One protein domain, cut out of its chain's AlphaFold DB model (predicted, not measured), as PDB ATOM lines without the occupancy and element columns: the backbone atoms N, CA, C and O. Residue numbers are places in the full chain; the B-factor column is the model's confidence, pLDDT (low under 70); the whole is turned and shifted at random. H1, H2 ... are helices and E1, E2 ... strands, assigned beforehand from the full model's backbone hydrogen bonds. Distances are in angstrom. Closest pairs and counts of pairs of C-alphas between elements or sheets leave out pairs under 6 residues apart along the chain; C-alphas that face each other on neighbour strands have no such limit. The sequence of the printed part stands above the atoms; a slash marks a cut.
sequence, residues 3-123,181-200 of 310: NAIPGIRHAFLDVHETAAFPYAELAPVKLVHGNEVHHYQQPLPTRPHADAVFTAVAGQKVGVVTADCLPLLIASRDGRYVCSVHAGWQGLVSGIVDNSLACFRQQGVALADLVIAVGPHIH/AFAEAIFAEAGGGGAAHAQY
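What this domain is: This is residues 3 to 123 and 181 to 200 of the 310 residues of an uncharacterized protein of Klebsiella pneumoniae subsp. rhinoscleromatis SB3432 (UniProt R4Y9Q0). A twisted sheet of five strands has H3 running along one face, with the shorter helices H2 and H4 near H3, while long links without named elements run past the sheet's other side and H1 sticks out at residues 15 to 19. The 141 printed residues have four named helices and five named strands, in the order H1 E1 E2 E3 E4 H2 H3 E5 H4. The mixed sheet has the order E1, E2, E4, E3, E5. The class is mixed, helices and strands, with under half of the residues, 57, in named elements. The whole is compact, with a radius of gyration of the C-alphas of 14.0 A and spans of 37 by 31 by 26 A.

Where its parts are: The sheet consists of E1, residues 37 to 40; E2, residues 52 to 55; E4, residues 82 to 87, 15.8 A long; E3, residues 70 to 76, 19.9 A; and E5, residues 114 to 118, 13.0 A. E1 begins at C-alpha 37 (88.153, 147.424, 173.230), and E5 ends at C-alpha 118 (81.401, 153.265, 157.862). The helices are H3, residues 96 to 106, 15.5 A; H2, residues 89 to 94; H4, residues 181 to 189, 12.2 A; and H1, residues 15 to 19, whose C-alpha 15 is at (73.409, 166.100, 167.606).

How they stand to each other: E1 and E2 are parallel, with N 38 and O 52 2.8 A apart, within hydrogen-bond range. E2 and E4 are antiparallel, with N 53 and O 84 at 2.9 A. E3 and E4 form an antiparallel hairpin, with N 83 and O 74 at 2.8 A. E3 and E5 are antiparallel, with N 117 and O 73 at 2.8 A. H3 is on the sheet at a height of 8.1 A, and the two form two layers, a helix on one face of a sheet. It runs along the strands, at 4 degrees to E4 on the local plane. E4, H2, H3 and E5 form a split strand-helix-strand unit, two strands running the same way with E3 between them, and its crossover is right-handed. H3 and H4 only just touch, with 3 pairs of C-alphas within 8 A, the closest being Asp 98 and Ile 186 at 7.1 A. H2 only grazes the sheet with residues 89 to 94. H1 is not on the sheet. Every O i to N i+4 pair is within range in H1, H2 and H4, and 6 of 7 in H3.

The domain as a whole: The C-alphas farthest apart, those of Pro 45 and Gly 194, are 40.9 A apart. Residues 124 to 180 are not printed, and C-alphas 123 and 181 are 9.9 A apart across the cut. The links H1 to E1, E1 to E2 and E2 to E3 are long. The mean pLDDT of the printed part is 81.8; it is under 70 at residues 11, 13 to 21, 23, 67 and 191 to 200.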
ATOM      1  N   ASN A   3      71.400 146.264 157.944       71.75
ATOM      2  CA  ASN A   3      69.930 146.237 157.995       71.75
ATOM      3  C   ASN A   3      69.312 144.897 157.542       71.75
ATOM      4  O   ASN A   3      68.148 144.642 157.835       71.75
ATOM      5  N   ALA A   4      70.074 144.054 156.839       74.00
ATOM      6  CA  ALA A   4      69.649 142.734 156.385       74.00
ATOM      7  C   ALA A   4      70.009 141.612 157.376       74.00
ATOM      8  O   ALA A   4      69.643 140.464 157.136       74.00
ATOM      9  N   ILE A   5      70.715 141.917 158.474       71.94
ATOM     10  CA  ILE A   5      70.992 140.949 159.540       71.94
ATOM     11  C   ILE A   5      69.793 140.950 160.506       71.94
ATOM     12  O   ILE A   5      69.481 141.998 161.083       71.94
ATOM     13  N   PRO A   6      69.094 139.817 160.706       74.56
ATOM     14  CA  PRO A   6      67.990 139.738 161.657       74.56
ATOM     15  C   PRO A   6      68.424 140.145 163.070       74.56
ATOM     16  O   PRO A   6      69.519 139.820 163.514       74.56
ATOM     17  N   GLY A   7      67.567 140.880 163.781       70.25
ATOM     18  CA  GLY A   7      67.857 141.389 165.128       70.25
ATOM     19  C   GLY A   7      68.755 142.633 165.182       70.25
ATOM     20  O   GLY A   7      68.585 143.440 166.089       70.25
ATOM     21  N   ILE A   8      69.631 142.864 164.198       73.12
ATOM     22  CA  ILE A   8      70.516 144.038 164.188       73.12
ATOM     23  C   ILE A   8      69.748 145.314 163.819       73.12
ATOM     24  O   ILE A   8      68.933 145.351 162.891       73.12
ATOM     25  N   ARG A   9      70.031 146.390 164.555       71.19
ATOM     26  CA  ARG A   9      69.568 147.760 164.302       71.19
ATOM     27  C   ARG A   9      70.769 148.694 164.409       71.19
ATOM     28  O   ARG A   9      71.640 148.480 165.245       71.19
ATOM     29  N   HIS A  10      70.838 149.682 163.524       75.31
ATOM     30  CA  HIS A  10      71.928 150.652 163.462       75.31
ATOM     31  C   HIS A  10      71.452 151.922 162.753       75.31
ATOM     32  O   HIS A  10      70.517 151.868 161.953       75.31
ATOM     33  N   ALA A  11      72.133 153.028 163.025       68.50
ATOM     34  CA  ALA A  11      72.048 154.301 162.325       68.50
ATOM     35  C   ALA A  11      73.374 155.061 162.534       68.50
ATOM     36  O   ALA A  11      74.287 154.576 163.207       68.50
ATOM     37  N   PHE A  12      73.464 156.257 161.967       71.88
ATOM     38  CA  PHE A  12      74.424 157.289 162.346       71.88
ATOM     39  C   PHE A  12      73.602 158.562 162.514       71.88
ATOM     40  O   PHE A  12      72.793 158.844 161.632       71.88
ATOM     41  N   LEU A  13      73.747 159.253 163.644       65.81
ATOM     42  CA  LEU A  13      72.844 160.333 164.044       65.81
ATOM     43  C   LEU A  13      73.575 161.665 164.183       65.81
ATOM     44  O   LEU A  13      74.758 161.698 164.528       65.81
ATOM     45  N   ASP A  14      72.844 162.754 163.960       64.81
ATOM     46  CA  ASP A  14      73.298 164.100 164.306       64.81
ATOM     47  C   ASP A  14      73.023 164.459 165.778       64.81
ATOM     48  O   ASP A  14      72.375 163.720 166.524       64.81
ATOM     49  N   VAL A  15      73.531 165.613 166.221       60.75
ATOM     50  CA  VAL A  15      73.409 166.100 167.606       60.75
ATOM     51  C   VAL A  15      71.956 166.267 168.086       60.75
ATOM     52  O   VAL A  15      71.685 166.065 169.270       60.75
ATOM     53  N   HIS A  16      71.011 166.584 167.196       61.09
ATOM     54  CA  HIS A  16      69.599 166.783 167.530       61.09
ATOM     55  C   HIS A  16      68.880 165.446 167.688       61.09
ATOM     56  O   HIS A  16      68.212 165.216 168.698       61.09
ATOM     57  N   GLU A  17      69.084 164.537 166.734       60.84
ATOM     58  CA  GLU A  17      68.647 163.145 166.843       60.84
ATOM     59  C   GLU A  17      69.240 162.493 168.101       60.84
ATOM     60  O   GLU A  17      68.570 161.716 168.784       60.84
ATOM     61  N   THR A  18      70.463 162.888 168.479       63.41
ATOM     62  CA  THR A  18      71.075 162.419 169.717       63.41
ATOM     63  C   THR A  18      70.529 163.039 171.002       63.41
ATOM     64  O   THR A  18      70.677 162.451 172.073       63.41
ATOM     65  N   ALA A  19      69.947 164.234 170.967       64.62
ATOM     66  CA  ALA A  19      69.354 164.823 172.168       64.62
ATOM     67  C   ALA A  19      68.112 164.028 172.605       64.62
ATOM     68  O   ALA A  19      67.848 163.889 173.798       64.62
ATOM     69  N   ALA A  20      67.402 163.452 171.630       65.12
ATOM     70  CA  ALA A  20      66.354 162.467 171.847       65.12
ATOM     71  C   ALA A  20      66.896 161.043 172.055       65.12
ATOM     72  O   ALA A  20      66.123 160.182 172.477       65.12
ATOM     73  N   PHE A  21      68.189 160.772 171.801       62.91
ATOM     74  CA  PHE A  21      68.762 159.493 172.198       62.91
ATOM     75  C   PHE A  21      68.861 159.423 173.713       62.91
ATOM     76  O   PHE A  21      69.597 160.194 174.338       62.91
ATOM     77  N   PRO A  22      68.214 158.437 174.319       70.06
ATOM     78  CA  PRO A  22      68.242 158.319 175.737       70.06
ATOM     79  C   PRO A  22      69.516 157.505 176.160       70.06
ATOM     80  O   PRO A  22      69.686 156.349 175.806       70.06
ATOM     81  N   TYR A  23      70.482 158.100 176.889       68.25
ATOM     82  CA  TYR A  23      71.882 157.586 176.979       68.25
ATOM     83  C   TYR A  23      72.175 156.395 177.907       68.25
ATOM     84  O   TYR A  23      73.194 155.719 177.740       68.25
ATOM     85  N   ALA A  24      71.378 156.200 178.959       73.94
ATOM     86  CA  ALA A  24      71.785 155.392 180.119       73.94
ATOM     87  C   ALA A  24      71.910 153.881 179.862       73.94
ATOM     88  O   ALA A  24      72.476 153.183 180.696       73.94
ATOM     89  N   GLU A  25      71.409 153.373 178.736       74.12
ATOM     90  CA  GLU A  25      71.513 151.951 178.395       74.12
ATOM     91  C   GLU A  25      72.565 151.677 177.314       74.12
ATOM     92  O   GLU A  25      72.600 150.580 176.748       74.12
ATOM     93  N   LEU A  26      73.427 152.651 177.002       78.50
ATOM     94  CA  LEU A  26      74.699 152.323 176.374       78.50
ATOM     95  C   LEU A  26      75.601 151.575 177.334       78.50
ATOM     96  O   LEU A  26      75.712 151.920 178.509       78.50
ATOM     97  N   ALA A  27      76.350 150.638 176.766       81.00
ATOM     98  CA  ALA A  27      77.564 150.151 177.379       81.00
ATOM     99  C   ALA A  27      78.503 151.355 177.610       81.00
ATOM    100  O   ALA A  27      78.880 152.029 176.644       81.00
ATOM    101  N   PRO A  28      78.827 151.693 178.868       83.00
ATOM    102  CA  PRO A  28      79.512 152.933 179.171       83.00
ATOM    103  C   PRO A  28      80.983 152.834 178.774       83.00
ATOM    104  O   PRO A  28      81.686 151.926 179.202       83.00
ATOM    105  N   VAL A  29      81.472 153.827 178.038       87.94
ATOM    106  CA  VAL A  29      82.903 154.030 177.782       87.94
ATOM    107  C   VAL A  29      83.271 155.498 177.895       87.94
ATOM    108  O   VAL A  29      82.421 156.393 177.830       87.94
ATOM    109  N   LYS A  30      84.564 155.742 178.077       91.69
ATOM    110  CA  LYS A  30      85.202 157.034 177.868       91.69
ATOM    111  C   LYS A  30      86.243 156.860 176.766       91.69
ATOM    112  O   LYS A  30      87.253 156.196 176.980       91.69
ATOM    113  N   LEU A  31      85.965 157.468 175.617       89.06
ATOM    114  CA  LEU A  31      86.859 157.490 174.460       89.06
ATOM    115  C   LEU A  31      88.116 158.293 174.811       89.06
ATOM    116  O   LEU A  31      88.014 159.386 175.378       89.06
ATOM    117  N   VAL A  32      89.289 157.744 174.508       94.75
ATOM    118  CA  VAL A  32      90.599 158.334 174.828       94.75
ATOM    119  C   VAL A  32      91.545 158.352 173.621       94.75
ATOM    120  O   VAL A  32      92.715 158.687 173.777       94.75
ATOM    121  N   HIS A  33      91.032 158.058 172.421       93.00
ATOM    122  CA  HIS A  33      91.782 157.907 171.169       93.00
ATOM    123  C   HIS A  33      92.850 156.792 171.222       93.00
ATOM    124  O   HIS A  33      93.841 156.835 170.491       93.00
ATOM    125  N   GLY A  34      92.648 155.790 172.082       95.56
ATOM    126  CA  GLY A  34      93.495 154.606 172.206       95.56
ATOM    127  C   GLY A  34      93.068 153.450 171.296       95.56
ATOM    128  O   GLY A  34      92.326 153.619 170.329       95.56
ATOM    129  N   ASN A  35      93.549 152.251 171.621       97.88
ATOM    130  CA  ASN A  35      93.283 150.993 170.914       97.88
ATOM    131  C   ASN A  35      92.524 149.948 171.758       97.88
ATOM    132  O   ASN A  35      92.342 148.814 171.311       97.88
ATOM    133  N   GLU A  36      92.071 150.318 172.956       98.44
ATOM    134  CA  GLU A  36      91.374 149.423 173.882       98.44
ATOM    135  C   GLU A  36      89.922 149.155 173.463       98.44
ATOM    136  O   GLU A  36      89.169 150.079 173.131       98.44
ATOM    137  N   VAL A  37      89.515 147.883 173.537       98.38
ATOM    138  CA  VAL A  37      88.153 147.424 173.230       98.38
ATOM    139  C   VAL A  37      87.476 146.962 174.516       98.38
ATOM    140  O   VAL A  37      87.869 145.968 175.125       98.38
ATOM    141  N   HIS A  38      86.409 147.641 174.926       96.81
ATOM    142  CA  HIS A  38      85.615 147.203 176.064       96.81
ATOM    143  C   HIS A  38      84.709 146.029 175.666       96.81
ATOM    144  O   HIS A  38      83.733 146.197 174.936       96.81
ATOM    145  N   HIS A  39      85.006 144.833 176.180       96.19
ATOM    146  CA  HIS A  39      84.102 143.684 176.115       96.19
ATOM    147  C   HIS A  39      82.978 143.861 177.145       96.19
ATOM    148  O   HIS A  39      83.130 143.501 178.314       96.19
ATOM    149  N   TYR A  40      81.845 144.423 176.730       92.69
ATOM    150  CA  TYR A  40      80.714 144.625 177.626       92.69
ATOM    151  C   TYR A  40      79.937 143.320 177.840       92.69
ATOM    152  O   TYR A  40      79.453 142.701 176.887       92.69
ATOM    153  N   GLN A  41      79.763 142.953 179.110       91.56
ATOM    154  CA  GLN A  41      78.939 141.823 179.561       91.56
ATOM    155  C   GLN A  41      77.807 142.257 180.503       91.56
ATOM    156  O   GLN A  41      76.730 141.670 180.487       91.56
ATOM    157  N   GLN A  42      78.050 143.276 181.327       88.88
ATOM    158  CA  GLN A  42      77.120 143.809 182.323       88.88
ATOM    159  C   GLN A  42      77.536 145.242 182.704       88.88
ATOM    160  O   GLN A  42      78.684 145.615 182.440       88.88
ATOM    161  N   PRO A  43      76.655 146.042 183.335       86.62
ATOM    162  CA  PRO A  43      76.997 147.387 183.786       86.62
ATOM    163  C   PRO A  43      78.212 147.405 184.723       86.62
ATOM    164  O   PRO A  43      78.341 146.565 185.612       86.62
ATOM    165  N   LEU A  44      79.076 148.406 184.549       83.62
ATOM    166  CA  LEU A  44      80.207 148.684 185.435       83.62
ATOM    167  C   LEU A  44      79.940 149.956 186.260       83.62
ATOM    168  O   LEU A  44      79.285 150.874 185.762       83.62
ATOM    169  N   PRO A  45      80.463 150.056 187.499       82.00
ATOM    170  CA  PRO A  45      80.283 151.237 188.350       82.00
ATOM    171  C   PRO A  45      81.020 152.480 187.821       82.00
ATOM    172  O   PRO A  45      80.710 153.603 188.210       82.00
ATOM    173  N   THR A  46      81.999 152.291 186.937       87.62
ATOM    174  CA  THR A  46      82.763 153.351 186.273       87.62
ATOM    175  C   THR A  46      82.742 153.143 184.761       87.62
ATOM    176  O   THR A  46      82.489 152.041 184.274       87.62
ATOM    177  N   ARG A  47      83.011 154.209 183.995       87.62
ATOM    178  CA  ARG A  47      83.166 154.110 182.537       87.62
ATOM    179  C   ARG A  47      84.610 153.690 182.221       87.62
ATOM    180  O   ARG A  47      85.498 154.509 182.468       87.62
ATOM    181  N   PRO A  48      84.879 152.477 181.704       93.19
ATOM    182  CA  PRO A  48      86.217 152.108 181.251       93.19
ATOM    183  C   PRO A  48      86.732 153.073 180.176       93.19
ATOM    184  O   PRO A  48      85.966 153.587 179.357       93.19
ATOM    185  N   HIS A  49      88.043 153.314 180.186       96.00
ATOM    186  CA  HIS A  49      88.729 153.949 179.066       96.00
ATOM    187  C   HIS A  49      88.828 152.924 177.932       96.00
ATOM    188  O   HIS A  49      89.464 151.889 178.104       96.00
ATOM    189  N   ALA A  50      88.158 153.192 176.816       96.56
ATOM    190  CA  ALA A  50      88.154 152.343 175.632       96.56
ATOM    191  C   ALA A  50      87.633 153.144 174.441       96.56
ATOM    192  O   ALA A  50      86.789 154.023 174.614       96.56
ATOM    193  N   ASP A  51      88.095 152.799 173.244       97.19
ATOM    194  CA  ASP A  51      87.689 153.434 171.986       97.19
ATOM    195  C   ASP A  51      86.896 152.479 171.082       97.19
ATOM    196  O   ASP A  51      86.481 152.835 169.984       97.19
ATOM    197  N   ALA A  52      86.588 151.280 171.567       96.88
ATOM    198  CA  ALA A  52      85.558 150.430 170.990       96.88
ATOM    199  C   ALA A  52      84.762 149.716 172.080       96.88
ATOM    200  O   ALA A  52      85.237 149.539 173.204       96.88
ATOM    201  N   VAL A  53      83.557 149.266 171.734       95.75
ATOM    202  CA  VAL A  53      82.740 148.404 172.589       95.75
ATOM    203  C   VAL A  53      82.261 147.200 171.806       95.75
ATOM    204  O   VAL A  53      81.479 147.351 170.869       95.75
ATOM    205  N   PHE A  54      82.690 146.018 172.239       96.62
ATOM    206  CA  PHE A  54      82.268 144.721 171.726       96.62
ATOM    207  C   PHE A  54      81.264 144.076 172.687       96.62
ATOM    208  O   PHE A  54      81.466 144.106 173.902       96.62
ATOM    209  N   THR A  55      80.202 143.450 172.180       90.88
ATOM    210  CA  THR A  55      79.299 142.654 173.024       90.88
ATOM    211  C   THR A  55      78.593 141.523 172.272       90.88
ATOM    212  O   THR A  55      78.412 141.566 171.055       90.88
ATOM    213  N   ALA A  56      78.175 140.522 173.050       88.12
ATOM    214  CA  ALA A  56      77.257 139.448 172.669       88.12
ATOM    215  C   ALA A  56      75.931 139.505 173.463       88.12
ATOM    216  O   ALA A  56      75.100 138.602 173.368       88.12
ATOM    217  N   VAL A  57      75.747 140.525 174.311       84.38
ATOM    218  CA  VAL A  57      74.587 140.639 175.202       84.38
ATOM    219  C   VAL A  57      73.379 141.105 174.393       84.38
ATOM    220  O   VAL A  57      73.333 142.235 173.907       84.38
ATOM    221  N   ALA A  58      72.381 140.234 174.246       79.81
ATOM    222  CA  ALA A  58      71.158 140.553 173.517       79.81
ATOM    223  C   ALA A  58      70.441 141.771 174.133       79.81
ATOM    224  O   ALA A  58      70.238 141.841 175.342       79.81
ATOM    225  N   GLY A  59      70.060 142.735 173.290       74.62
ATOM    226  CA  GLY A  59      69.423 143.986 173.717       74.62
ATOM    227  C   GLY A  59      70.381 145.053 174.261       74.62
ATOM    228  O   GLY A  59      69.962 146.197 174.429       74.62
ATOM    229  N   GLN A  60      71.662 144.739 174.477       83.06
ATOM    230  CA  GLN A  60      72.643 145.750 174.853       83.06
ATOM    231  C   GLN A  60      73.000 146.643 173.661       83.06
ATOM    232  O   GLN A  60      73.303 146.165 172.567       83.06
ATOM    233  N   LYS A  61      73.037 147.958 173.890       80.69
ATOM    234  CA  LYS A  61      73.536 148.926 172.909       80.69
ATOM    235  C   LYS A  61      75.033 149.103 173.042       80.69
ATOM    236  O   LYS A  61      75.563 149.212 174.152       80.69
ATOM    237  N   VAL A  62      75.665 149.293 171.898       83.94
ATOM    238  CA  VAL A  62      77.030 149.793 171.769       83.94
ATOM    239  C   VAL A  62      77.020 150.991 170.830       83.94
ATOM    240  O   VAL A  62      76.187 151.075 169.927       83.94
ATOM    241  N   GLY A  63      77.933 151.927 171.047       84.62
ATOM    242  CA  GLY A  63      78.042 153.124 170.230       84.62
ATOM    243  C   GLY A  63      79.219 153.979 170.659       84.62
ATOM    244  O   GLY A  63      79.694 153.870 171.789       84.62
ATOM    245  N   VAL A  64      79.660 154.846 169.756       81.69
ATOM    246  CA  VAL A  64      80.739 155.802 169.988       81.69
ATOM    247  C   VAL A  64      80.316 157.210 169.580       81.69
ATOM    248  O   VAL A  64      79.365 157.402 168.828       81.69
ATOM    249  N   VAL A  65      81.029 158.188 170.122       79.19
ATOM    250  CA  VAL A  65      80.828 159.629 169.966       79.19
ATOM    251  C   VAL A  65      81.950 160.139 169.071       79.19
ATOM    252  O   VAL A  65      83.112 159.891 169.381       79.19
ATOM    253  N   THR A  66      81.640 160.834 167.977       70.88
ATOM    254  CA  THR A  66      82.655 161.260 166.999       70.88
ATOM    255  C   THR A  66      82.438 162.693 166.539       70.88
ATOM    256  O   THR A  66      81.371 163.028 166.043       70.88
ATOM    257  N   ALA A  67      83.479 163.516 166.619       66.69
ATOM    258  CA  ALA A  67      83.614 164.731 165.824       66.69
ATOM    259  C   ALA A  67      84.848 164.517 164.940       66.69
ATOM    260  O   ALA A  67      85.912 164.197 165.468       66.69
ATOM    261  N   ASP A  68      84.689 164.597 163.617       74.94
ATOM    262  CA  ASP A  68      85.687 164.262 162.583       74.94
ATOM    263  C   ASP A  68      86.207 162.804 162.536       74.94
ATOM    264  O   ASP A  68      86.340 162.254 161.444       74.94
ATOM    265  N   CYS A  69      86.485 162.145 163.663       87.31
ATOM    266  CA  CYS A  69      87.015 160.772 163.699       87.31
ATOM    267  C   CYS A  69      86.070 159.735 163.062       87.31
ATOM    268  O   CYS A  69      84.864 159.943 163.013       87.31
ATOM    269  N   LEU A  70      86.610 158.598 162.602       86.25
ATOM    270  CA  LEU A  70      85.885 157.575 161.834       86.25
ATOM    271  C   LEU A  70      85.059 156.632 162.736       86.25
ATOM    272  O   LEU A  70      85.655 155.811 163.434       86.25
ATOM    273  N   PRO A  71      83.713 156.658 162.721       87.69
ATOM    274  CA  PRO A  71      82.915 155.637 163.388       87.69
ATOM    275  C   PRO A  71      82.773 154.396 162.494       87.69
ATOM    276  O   PRO A  71      82.398 154.488 161.319       87.69
ATOM    277  N   LEU A  72      83.013 153.215 163.065       86.25
ATOM    278  CA  LEU A  72      82.752 151.928 162.415       86.25
ATOM    279  C   LEU A  72      81.754 151.121 163.244       86.25
ATOM    280  O   LEU A  72      81.896 150.995 164.462       86.25
ATOM    281  N   LEU A  73      80.761 150.537 162.575       87.31
ATOM    282  CA  LEU A  73      79.839 149.566 163.163       87.31
ATOM    283  C   LEU A  73      80.093 148.206 162.518       87.31
ATOM    284  O   LEU A  73      79.984 148.070 161.300       87.31
ATOM    285  N   ILE A  74      80.437 147.212 163.330       86.12
ATOM    286  CA  ILE A  74      80.772 145.853 162.898       86.12
ATOM    287  C   ILE A  74      79.759 144.896 163.523       86.12
ATOM    288  O   ILE A  74      79.494 144.977 164.720       86.12
ATOM    289  N   ALA A  75      79.212 143.969 162.743       84.19
ATOM    290  CA  ALA A  75      78.389 142.878 163.259       84.19
ATOM    291  C   ALA A  75      78.744 141.555 162.580       84.19
ATOM    292  O   ALA A  75      79.111 141.538 161.402       84.19
ATOM    293  N   SER A  76      78.586 140.446 163.300       83.81
ATOM    294  CA  SER A  76      78.591 139.118 162.694       83.81
ATOM    295  C   SER A  76      77.307 138.894 161.885       83.81
ATOM    296  O   SER A  76      76.229 139.370 162.243       83.81
ATOM    297  N   ARG A  77      77.400 138.156 160.776       80.56
ATOM    298  CA  ARG A  77      76.299 137.888 159.831       80.56
ATOM    299  C   ARG A  77      75.145 137.091 160.452       80.56
ATOM    300  O   ARG A  77      74.025 137.160 159.958       80.56
ATOM    301  N   ASP A  78      75.420 136.373 161.538       80.38
ATOM    302  CA  ASP A  78      74.439 135.671 162.373       80.38
ATOM    303  C   ASP A  78      73.751 136.572 163.424       80.38
ATOM    304  O   ASP A  78      72.843 136.118 164.117       80.38
ATOM    305  N   GLY A  79      74.173 137.836 163.554       80.00
ATOM    306  CA  GLY A  79      73.626 138.817 164.493       80.00
ATOM    307  C   GLY A  79      73.995 138.604 165.966       80.00
ATOM    308  O   GLY A  79      73.493 139.343 166.810       80.00
ATOM    309  N   ARG A  80      74.849 137.623 166.300       85.44
ATOM    310  CA  ARG A  80      75.205 137.297 167.697       85.44
ATOM    311  C   ARG A  80      76.195 138.268 168.339       85.44
ATOM    312  O   ARG A  80      76.193 138.397 169.558       85.44
ATOM    313  N   TYR A  81      77.041 138.916 167.542       89.12
ATOM    314  CA  TYR A  81      78.129 139.762 168.025       89.12
ATOM    315  C   TYR A  81      78.110 141.114 167.322       89.12
ATOM    316  O   TYR A  81      77.960 141.185 166.098       89.12
ATOM    317  N   VAL A  82      78.311 142.185 168.088       89.81
ATOM    318  CA  VAL A  82      78.395 143.557 167.576       89.81
ATOM    319  C   VAL A  82      79.578 144.298 168.187       89.81
ATOM    320  O   VAL A  82      79.959 144.050 169.330       89.81
ATOM    321  N   CYS A  83      80.139 145.233 167.425       92.62
ATOM    322  CA  CYS A  83      81.150 146.170 167.888       92.62
ATOM    323  C   CYS A  83      80.880 147.572 167.332       92.62
ATOM    324  O   CYS A  83      80.580 147.723 166.145       92.62
ATOM    325  N   SER A  84      81.019 148.595 168.172       94.25
ATOM    326  CA  SER A  84      81.092 149.993 167.737       94.25
ATOM    327  C   SER A  84      82.479 150.542 168.045       94.25
ATOM    328  O   SER A  84      82.972 150.339 169.152       94.25
ATOM    329  N   VAL A  85      83.104 151.200 167.069       95.50
ATOM    330  CA  VAL A  85      84.525 151.571 167.092       95.50
ATOM    331  C   VAL A  85      84.699 153.049 166.761       95.50
ATOM    332  O   VAL A  85      84.197 153.523 165.742       95.50
ATOM    333  N   HIS A  86      85.458 153.752 167.596       95.50
ATOM    334  CA  HIS A  86      85.957 155.105 167.399       95.50
ATOM    335  C   HIS A  86      87.372 155.039 166.814       95.50
ATOM    336  O   HIS A  86      88.354 154.805 167.516       95.50
ATOM    337  N   ALA A  87      87.486 155.234 165.504       94.19
ATOM    338  CA  ALA A  87      88.743 155.147 164.773       94.19
ATOM    339  C   ALA A  87      89.285 156.546 164.420       94.19
ATOM    340  O   ALA A  87      89.355 156.953 163.261       94.19
ATOM    341  N   GLY A  88      89.698 157.303 165.440       92.56
ATOM    342  CA  GLY A  88      90.596 158.445 165.234       92.56
ATOM    343  C   GLY A  88      91.976 157.993 164.732       92.56
ATOM    344  O   GLY A  88      92.321 156.813 164.825       92.56
ATOM    345  N   TRP A  89      92.796 158.917 164.223       94.75
ATOM    346  CA  TRP A  89      94.113 158.582 163.652       94.75
ATOM    347  C   TRP A  89      95.033 157.844 164.644       94.75
ATOM    348  O   TRP A  89      95.705 156.890 164.252       94.75
ATOM    349  N   GLN A  90      95.005 158.229 165.929       96.12
ATOM    350  CA  GLN A  90      95.750 157.572 167.013       96.12
ATOM    351  C   GLN A  90      95.275 156.133 167.234       96.12
ATOM    352  O   GLN A  90      96.096 155.223 167.328       96.12
ATOM    353  N   GLY A  91      93.958 155.911 167.257       97.50
ATOM    354  CA  GLY A  91      93.386 154.576 167.397       97.50
ATOM    355  C   GLY A  91      93.723 153.691 166.200       97.50
ATOM    356  O   GLY A  91      94.146 152.553 166.382       97.50
ATOM    357  N   LEU A  92      93.611 154.216 164.974       96.88
ATOM    358  CA  LEU A  92      93.945 153.498 163.737       96.88
ATOM    359  C   LEU A  92      95.405 153.031 163.711       96.88
ATOM    360  O   LEU A  92      95.657 151.851 163.479       96.88
ATOM    361  N   VAL A  93      96.357 153.924 163.995       97.25
ATOM    362  CA  VAL A  93      97.788 153.571 164.006       97.25
ATOM    363  C   VAL A  93      98.181 152.709 165.211       97.25
ATOM    364  O   VAL A  93      99.129 151.937 165.124       97.25
ATOM    365  N   SER A  94      97.428 152.780 166.314       96.50
ATOM    366  CA  SER A  94      97.637 151.934 167.499       96.50
ATOM    367  C   SER A  94      96.897 150.588 167.430       96.50
ATOM    368  O   SER A  94      97.056 149.762 168.327       96.50
ATOM    369  N   GLY A  95      96.092 150.338 166.389       97.00
ATOM    370  CA  GLY A  95      95.441 149.046 166.144       97.00
ATOM    371  C   GLY A  95      94.030 148.863 166.724       97.00
ATOM    372  O   GLY A  95      93.620 147.725 166.930       97.00
ATOM    373  N   ILE A  96      93.247 149.927 166.958       98.12
ATOM    374  CA  ILE A  96      91.852 149.809 167.453       98.12
ATOM    375  C   ILE A  96      90.989 148.898 166.560       98.12
ATOM    376  O   ILE A  96      90.156 148.134 167.051       98.12
ATOM    377  N   VAL A  97      91.209 148.950 165.241       95.69
ATOM    378  CA  VAL A  97      90.498 148.117 164.262       95.69
ATOM    379  C   VAL A  97      90.978 146.668 164.342       95.69
ATOM    380  O   VAL A  97      90.141 145.773 164.425       95.69
ATOM    381  N   ASP A  98      92.291 146.422 164.388       95.50
ATOM    382  CA  ASP A  98      92.856 145.074 164.545       95.50
ATOM    383  C   ASP A  98      92.348 144.398 165.832       95.50
ATOM    384  O   ASP A  98      91.869 143.262 165.788       95.50
ATOM    385  N   ASN A  99      92.355 145.127 166.953       98.19
ATOM    386  CA  ASN A  99      91.839 144.659 168.239       98.19
ATOM    387  C   ASN A  99      90.332 144.367 168.165       98.19
ATOM    388  O   ASN A  99      89.891 143.300 168.587       98.19
ATOM    389  N   SER A 100      89.544 145.251 167.543       97.31
ATOM    390  CA  SER A 100      88.100 145.041 167.353       97.31
ATOM    391  C   SER A 100      87.794 143.790 166.522       97.31
ATOM    392  O   SER A 100      86.855 143.057 166.828       97.31
ATOM    393  N   LEU A 101      88.590 143.508 165.483       94.19
ATOM    394  CA  LEU A 101      88.478 142.283 164.682       94.19
ATOM    395  C   LEU A 101      88.920 141.036 165.464       94.19
ATOM    396  O   LEU A 101      88.343 139.959 165.282       94.19
ATOM    397  N   ALA A 102      89.913 141.163 166.349       95.88
ATOM    398  CA  ALA A 102      90.354 140.075 167.216       95.88
ATOM    399  C   ALA A 102      89.232 139.601 168.156       95.88
ATOM    400  O   ALA A 102      89.079 138.391 168.325       95.88
ATOM    401  N   CYS A 103      88.386 140.504 168.669       96.38
ATOM    402  CA  CYS A 103      87.214 140.150 169.480       96.38
ATOM    403  C   CYS A 103      86.283 139.159 168.755       96.38
ATOM    404  O   CYS A 103      85.896 138.141 169.322       96.38
ATOM    405  N   PHE A 104      85.972 139.404 167.475       91.25
ATOM    406  CA  PHE A 104      85.154 138.494 166.662       91.25
ATOM    407  C   PHE A 104      85.853 137.150 166.412       91.25
ATOM    408  O   PHE A 104      85.234 136.094 166.559       91.25
ATOM    409  N   ARG A 105      87.156 137.173 166.103       92.31
ATOM    410  CA  ARG A 105      87.955 135.953 165.884       92.31
ATOM    411  C   ARG A 105      88.027 135.072 167.134       92.31
ATOM    412  O   ARG A 105      87.939 133.854 167.013       92.31
ATOM    413  N   GLN A 106      88.132 135.668 168.323       96.31
ATOM    414  CA  GLN A 106      88.083 134.957 169.610       96.31
ATOM    415  C   GLN A 106      86.734 134.260 169.856       96.31
ATOM    416  O   GLN A 106      86.685 133.265 170.569       96.31
ATOM    417  N   GLN A 107      85.650 134.744 169.242       94.31
ATOM    418  CA  GLN A 107      84.326 134.109 169.265       94.31
ATOM    419  C   GLN A 107      84.109 133.108 168.110       94.31
ATOM    420  O   GLN A 107      82.989 132.653 167.882       94.31
ATOM    421  N   GLY A 108      85.161 132.776 167.352       93.00
ATOM    422  CA  GLY A 108      85.089 131.869 166.204       93.00
ATOM    423  C   GLY A 108      84.417 132.464 164.960       93.00
ATOM    424  O   GLY A 108      84.138 131.728 164.017       93.00
ATOM    425  N   VAL A 109      84.157 133.776 164.927       84.88
ATOM    426  CA  VAL A 109      83.575 134.444 163.755       84.88
ATOM    427  C   VAL A 109      84.682 134.732 162.741       84.88
ATOM    428  O   VAL A 109      85.639 135.456 163.026       84.88
ATOM    429  N   ALA A 110      84.550 134.172 161.537       82.94
ATOM    430  CA  ALA A 110      85.459 134.456 160.436       82.94
ATOM    431  C   ALA A 110      85.284 135.901 159.940       82.94
ATOM    432  O   ALA A 110      84.175 136.430 159.914       82.94
ATOM    433  N   LEU A 111      86.362 136.524 159.449       81.81
ATOM    434  CA  LEU A 111      86.289 137.864 158.844       81.81
ATOM    435  C   LEU A 111      85.335 137.913 157.635       81.81
ATOM    436  O   LEU A 111      84.760 138.959 157.347       81.81
ATOM    437  N   ALA A 112      85.128 136.771 156.966       80.38
ATOM    438  CA  ALA A 112      84.163 136.613 155.880       80.38
ATOM    439  C   ALA A 112      82.697 136.821 156.315       80.38
ATOM    440  O   ALA A 112      81.840 137.221 155.519       80.38
ATOM    441  N   ASP A 113      82.415 136.592 157.596       81.62
ATOM    442  CA  ASP A 113      81.096 136.712 158.209       81.62
ATOM    443  C   ASP A 113      80.907 138.024 158.964       81.62
ATOM    444  O   ASP A 113      79.910 138.190 159.663       81.62
ATOM    445  N   LEU A 114      81.816 138.985 158.801       82.19
ATOM    446  CA  LEU A 114      81.624 140.336 159.308       82.19
ATOM    447  C   LEU A 114      80.933 141.218 158.273       82.19
ATOM    448  O   LEU A 114      81.196 141.165 157.072       82.19
ATOM    449  N   VAL A 115      80.050 142.081 158.760       80.12
ATOM    450  CA  VAL A 115      79.465 143.176 157.995       80.12
ATOM    451  C   VAL A 115      79.852 144.469 158.690       80.12
ATOM    452  O   VAL A 115      79.652 144.616 159.893       80.12
ATOM    453  N   ILE A 116      80.409 145.400 157.918       81.88
ATOM    454  CA  ILE A 116      80.955 146.661 158.416       81.88
ATOM    455  C   ILE A 116      80.182 147.813 157.773       81.88
ATOM    456  O   ILE A 116      79.951 147.822 156.561       81.88
ATOM    457  N   ALA A 117      79.769 148.789 158.571       79.12
ATOM    458  CA  ALA A 117      79.301 150.083 158.094       79.12
ATOM    459  C   ALA A 117      80.267 151.174 158.556       79.12
ATOM    460  O   ALA A 117      80.690 151.195 159.712       79.12
ATOM    461  N   VAL A 118      80.593 152.069 157.629       80.00
ATOM    462  CA  VAL A 118      81.401 153.265 157.862       80.00
ATOM    463  C   VAL A 118      80.437 154.437 157.997       80.00
ATOM    464  O   VAL A 118      79.593 154.618 157.119       80.00
ATOM    465  N   GLY A 119      80.523 155.193 159.089       74.50
ATOM    466  CA  GLY A 119      79.659 156.356 159.295       74.50
ATOM    467  C   GLY A 119      80.264 157.675 158.808       74.50
ATOM    468  O   GLY A 119      81.365 157.686 158.247       74.50
ATOM    469  N   PRO A 120      79.552 158.797 159.016       76.75
ATOM    470  CA  PRO A 120      80.044 160.139 158.721       76.75
ATOM    471  C   PRO A 120      81.343 160.439 159.477       76.75
ATOM    472  O   PRO A 120      81.461 160.124 160.658       76.75
ATOM    473  N   HIS A 121      82.314 161.027 158.784       80.88
ATOM    474  CA  HIS A 121      83.636 161.378 159.305       80.88
ATOM    475  C   HIS A 121      84.269 162.457 158.421       80.88
ATOM    476  O   HIS A 121      83.759 162.763 157.337       80.88
ATOM    477  N   ILE A 122      85.394 163.019 158.857       78.69
ATOM    478  CA  ILE A 122      86.144 163.976 158.049       78.69
ATOM    479  C   ILE A 122      86.825 163.269 156.867       78.69
ATOM    480  O   ILE A 122      87.522 162.266 157.015       78.69
ATOM    481  N   HIS A 123      86.618 163.806 155.670       78.62
ATOM    482  CA  HIS A 123      87.162 163.266 154.425       78.62
ATOM    483  C   HIS A 123      88.441 163.999 153.991       78.62
ATOM    484  O   HIS A 123      88.624 165.161 154.359       78.62
ATOM    485  N   ALA A 181      90.677 155.303 154.102       90.06
ATOM    486  CA  ALA A 181      91.719 154.569 153.387       90.06
ATOM    487  C   ALA A 181      92.644 153.817 154.361       90.06
ATOM    488  O   ALA A 181      93.109 152.718 154.048       90.06
ATOM    489  N   PHE A 182      92.852 154.363 155.566       95.19
ATOM    490  CA  PHE A 182      93.604 153.704 156.634       95.19
ATOM    491  C   PHE A 182      92.862 152.482 157.191       95.19
ATOM    492  O   PHE A 182      93.432 151.391 157.233       95.19
ATOM    493  N   ALA A 183      91.577 152.613 157.528       91.25
ATOM    494  CA  ALA A 183      90.758 151.473 157.944       91.25
ATOM    495  C   ALA A 183      90.660 150.391 156.847       91.25
ATOM    496  O   ALA A 183      90.806 149.205 157.132       91.25
ATOM    497  N   GLU A 184      90.490 150.779 155.580       87.38
ATOM    498  CA  GLU A 184      90.480 149.860 154.435       87.38
ATOM    499  C   GLU A 184      91.816 149.131 154.241       87.38
ATOM    500  O   GLU A 184      91.819 147.945 153.912       87.38
ATOM    501  N   ALA A 185      92.951 149.802 154.459       88.94
ATOM    502  CA  ALA A 185      94.261 149.155 154.468       88.94
ATOM    503  C   ALA A 185      94.378 148.110 155.593       88.94
ATOM    504  O   ALA A 185      94.889 147.017 155.347       88.94
ATOM    505  N   ILE A 186      93.844 148.396 156.789       90.50
ATOM    506  CA  ILE A 186      93.800 147.429 157.899       90.50
ATOM    507  C   ILE A 186      92.929 146.216 157.531       90.50
ATOM    508  O   ILE A 186      93.379 145.078 157.663       90.50
ATOM    509  N   PHE A 187      91.720 146.427 156.994       83.62
ATOM    510  CA  PHE A 187      90.836 145.331 156.571       83.62
ATOM    511  C   PHE A 187      91.433 144.472 155.447       83.62
ATOM    512  O   PHE A 187      91.254 143.251 155.451       83.62
ATOM    513  N   ALA A 188      92.151 145.084 154.502       80.88
ATOM    514  CA  ALA A 188      92.838 144.368 153.433       80.88
ATOM    515  C   ALA A 188      93.976 143.487 153.976       80.88
ATOM    516  O   ALA A 188      94.023 142.299 153.664       80.88
ATOM    517  N   GLU A 189      94.846 144.035 154.833       85.00
ATOM    518  CA  GLU A 189      95.958 143.286 155.444       85.00
ATOM    519  C   GLU A 189      95.478 142.188 156.411       85.00
ATOM    520  O   GLU A 189      96.123 141.149 156.523       85.00
ATOM    521  N   ALA A 190      94.312 142.354 157.045       78.19
ATOM    522  CA  ALA A 190      93.680 141.306 157.850       78.19
ATOM    523  C   ALA A 190      93.141 140.115 157.019       78.19
ATOM    524  O   ALA A 190      92.712 139.118 157.598       78.19
ATOM    525  N   GLY A 191      93.139 140.202 155.681       64.75
ATOM    526  CA  GLY A 191      92.585 139.182 154.780       64.75
ATOM    527  C   GLY A 191      91.099 139.369 154.443       64.75
ATOM    528  O   GLY A 191      90.479 138.479 153.868       64.75
ATOM    529  N   GLY A 192      90.507 140.526 154.761       52.59
ATOM    530  CA  GLY A 192      89.087 140.834 154.534       52.59
ATOM    531  C   GLY A 192      88.712 141.241 153.101       52.59
ATOM    532  O   GLY A 192      87.576 141.663 152.873       52.59
ATOM    533  N   GLY A 193      89.638 141.128 152.139       38.56
ATOM    534  CA  GLY A 193      89.589 141.766 150.810       38.56
ATOM    535  C   GLY A 193      88.414 141.412 149.885       38.56
ATOM    536  O   GLY A 193      88.254 142.066 148.860       38.56
ATOM    537  N   GLY A 194      87.584 140.421 150.229       37.69
ATOM    538  CA  GLY A 194      86.349 140.094 149.501       37.69
ATOM    539  C   GLY A 194      85.054 140.216 150.314       37.69
ATOM    540  O   GLY A 194      83.980 140.028 149.750       37.69
ATOM    541  N   ALA A 195      85.126 140.489 151.623       36.41
ATOM    542  CA  ALA A 195      83.997 140.260 152.532       36.41
ATOM    543  C   ALA A 195      83.617 141.433 153.438       36.41
ATOM    544  O   ALA A 195      82.483 141.480 153.920       36.41
ATOM    545  N   ALA A 196      84.503 142.421 153.607       40.62
ATOM    546  CA  ALA A 196      84.112 143.715 154.144       40.62
ATOM    547  C   ALA A 196      83.193 144.426 153.133       40.62
ATOM    548  O   ALA A 196      83.620 145.296 152.377       40.62
ATOM    549  N   HIS A 197      81.904 144.063 153.127       41.06
ATOM    550  CA  HIS A 197      80.843 144.814 152.457       41.06
ATOM    551  C   HIS A 197      80.613 146.139 153.200       41.06
ATOM    552  O   HIS A 197      79.558 146.341 153.809       41.06
ATOM    553  N   ALA A 198      81.618 147.017 153.157       38.00
ATOM    554  CA  ALA A 198      81.551 148.392 153.611       38.00
ATOM    555  C   ALA A 198      80.419 149.079 152.846       38.00
ATOM    556  O   ALA A 198      80.527 149.379 151.657       38.00
ATOM    557  N   GLN A 199      79.280 149.251 153.513       38.62
ATOM    558  CA  GLN A 199      78.108 149.841 152.882       38.62
ATOM    559  C   GLN A 199      78.316 151.331 152.645       38.62
ATOM    560  O   GLN A 199      78.025 152.153 153.508       38.62
ATOM    561  N   TYR A 200      78.719 151.670 151.429       41.69
ATOM    562  CA  TYR A 200      78.612 153.016 150.888       41.69
ATOM    563  C   TYR A 200      77.271 153.181 150.160       41.69
ATOM    564  O   TYR A 200      77.195 153.079 148.940       41.69
TER     565      TYR A 200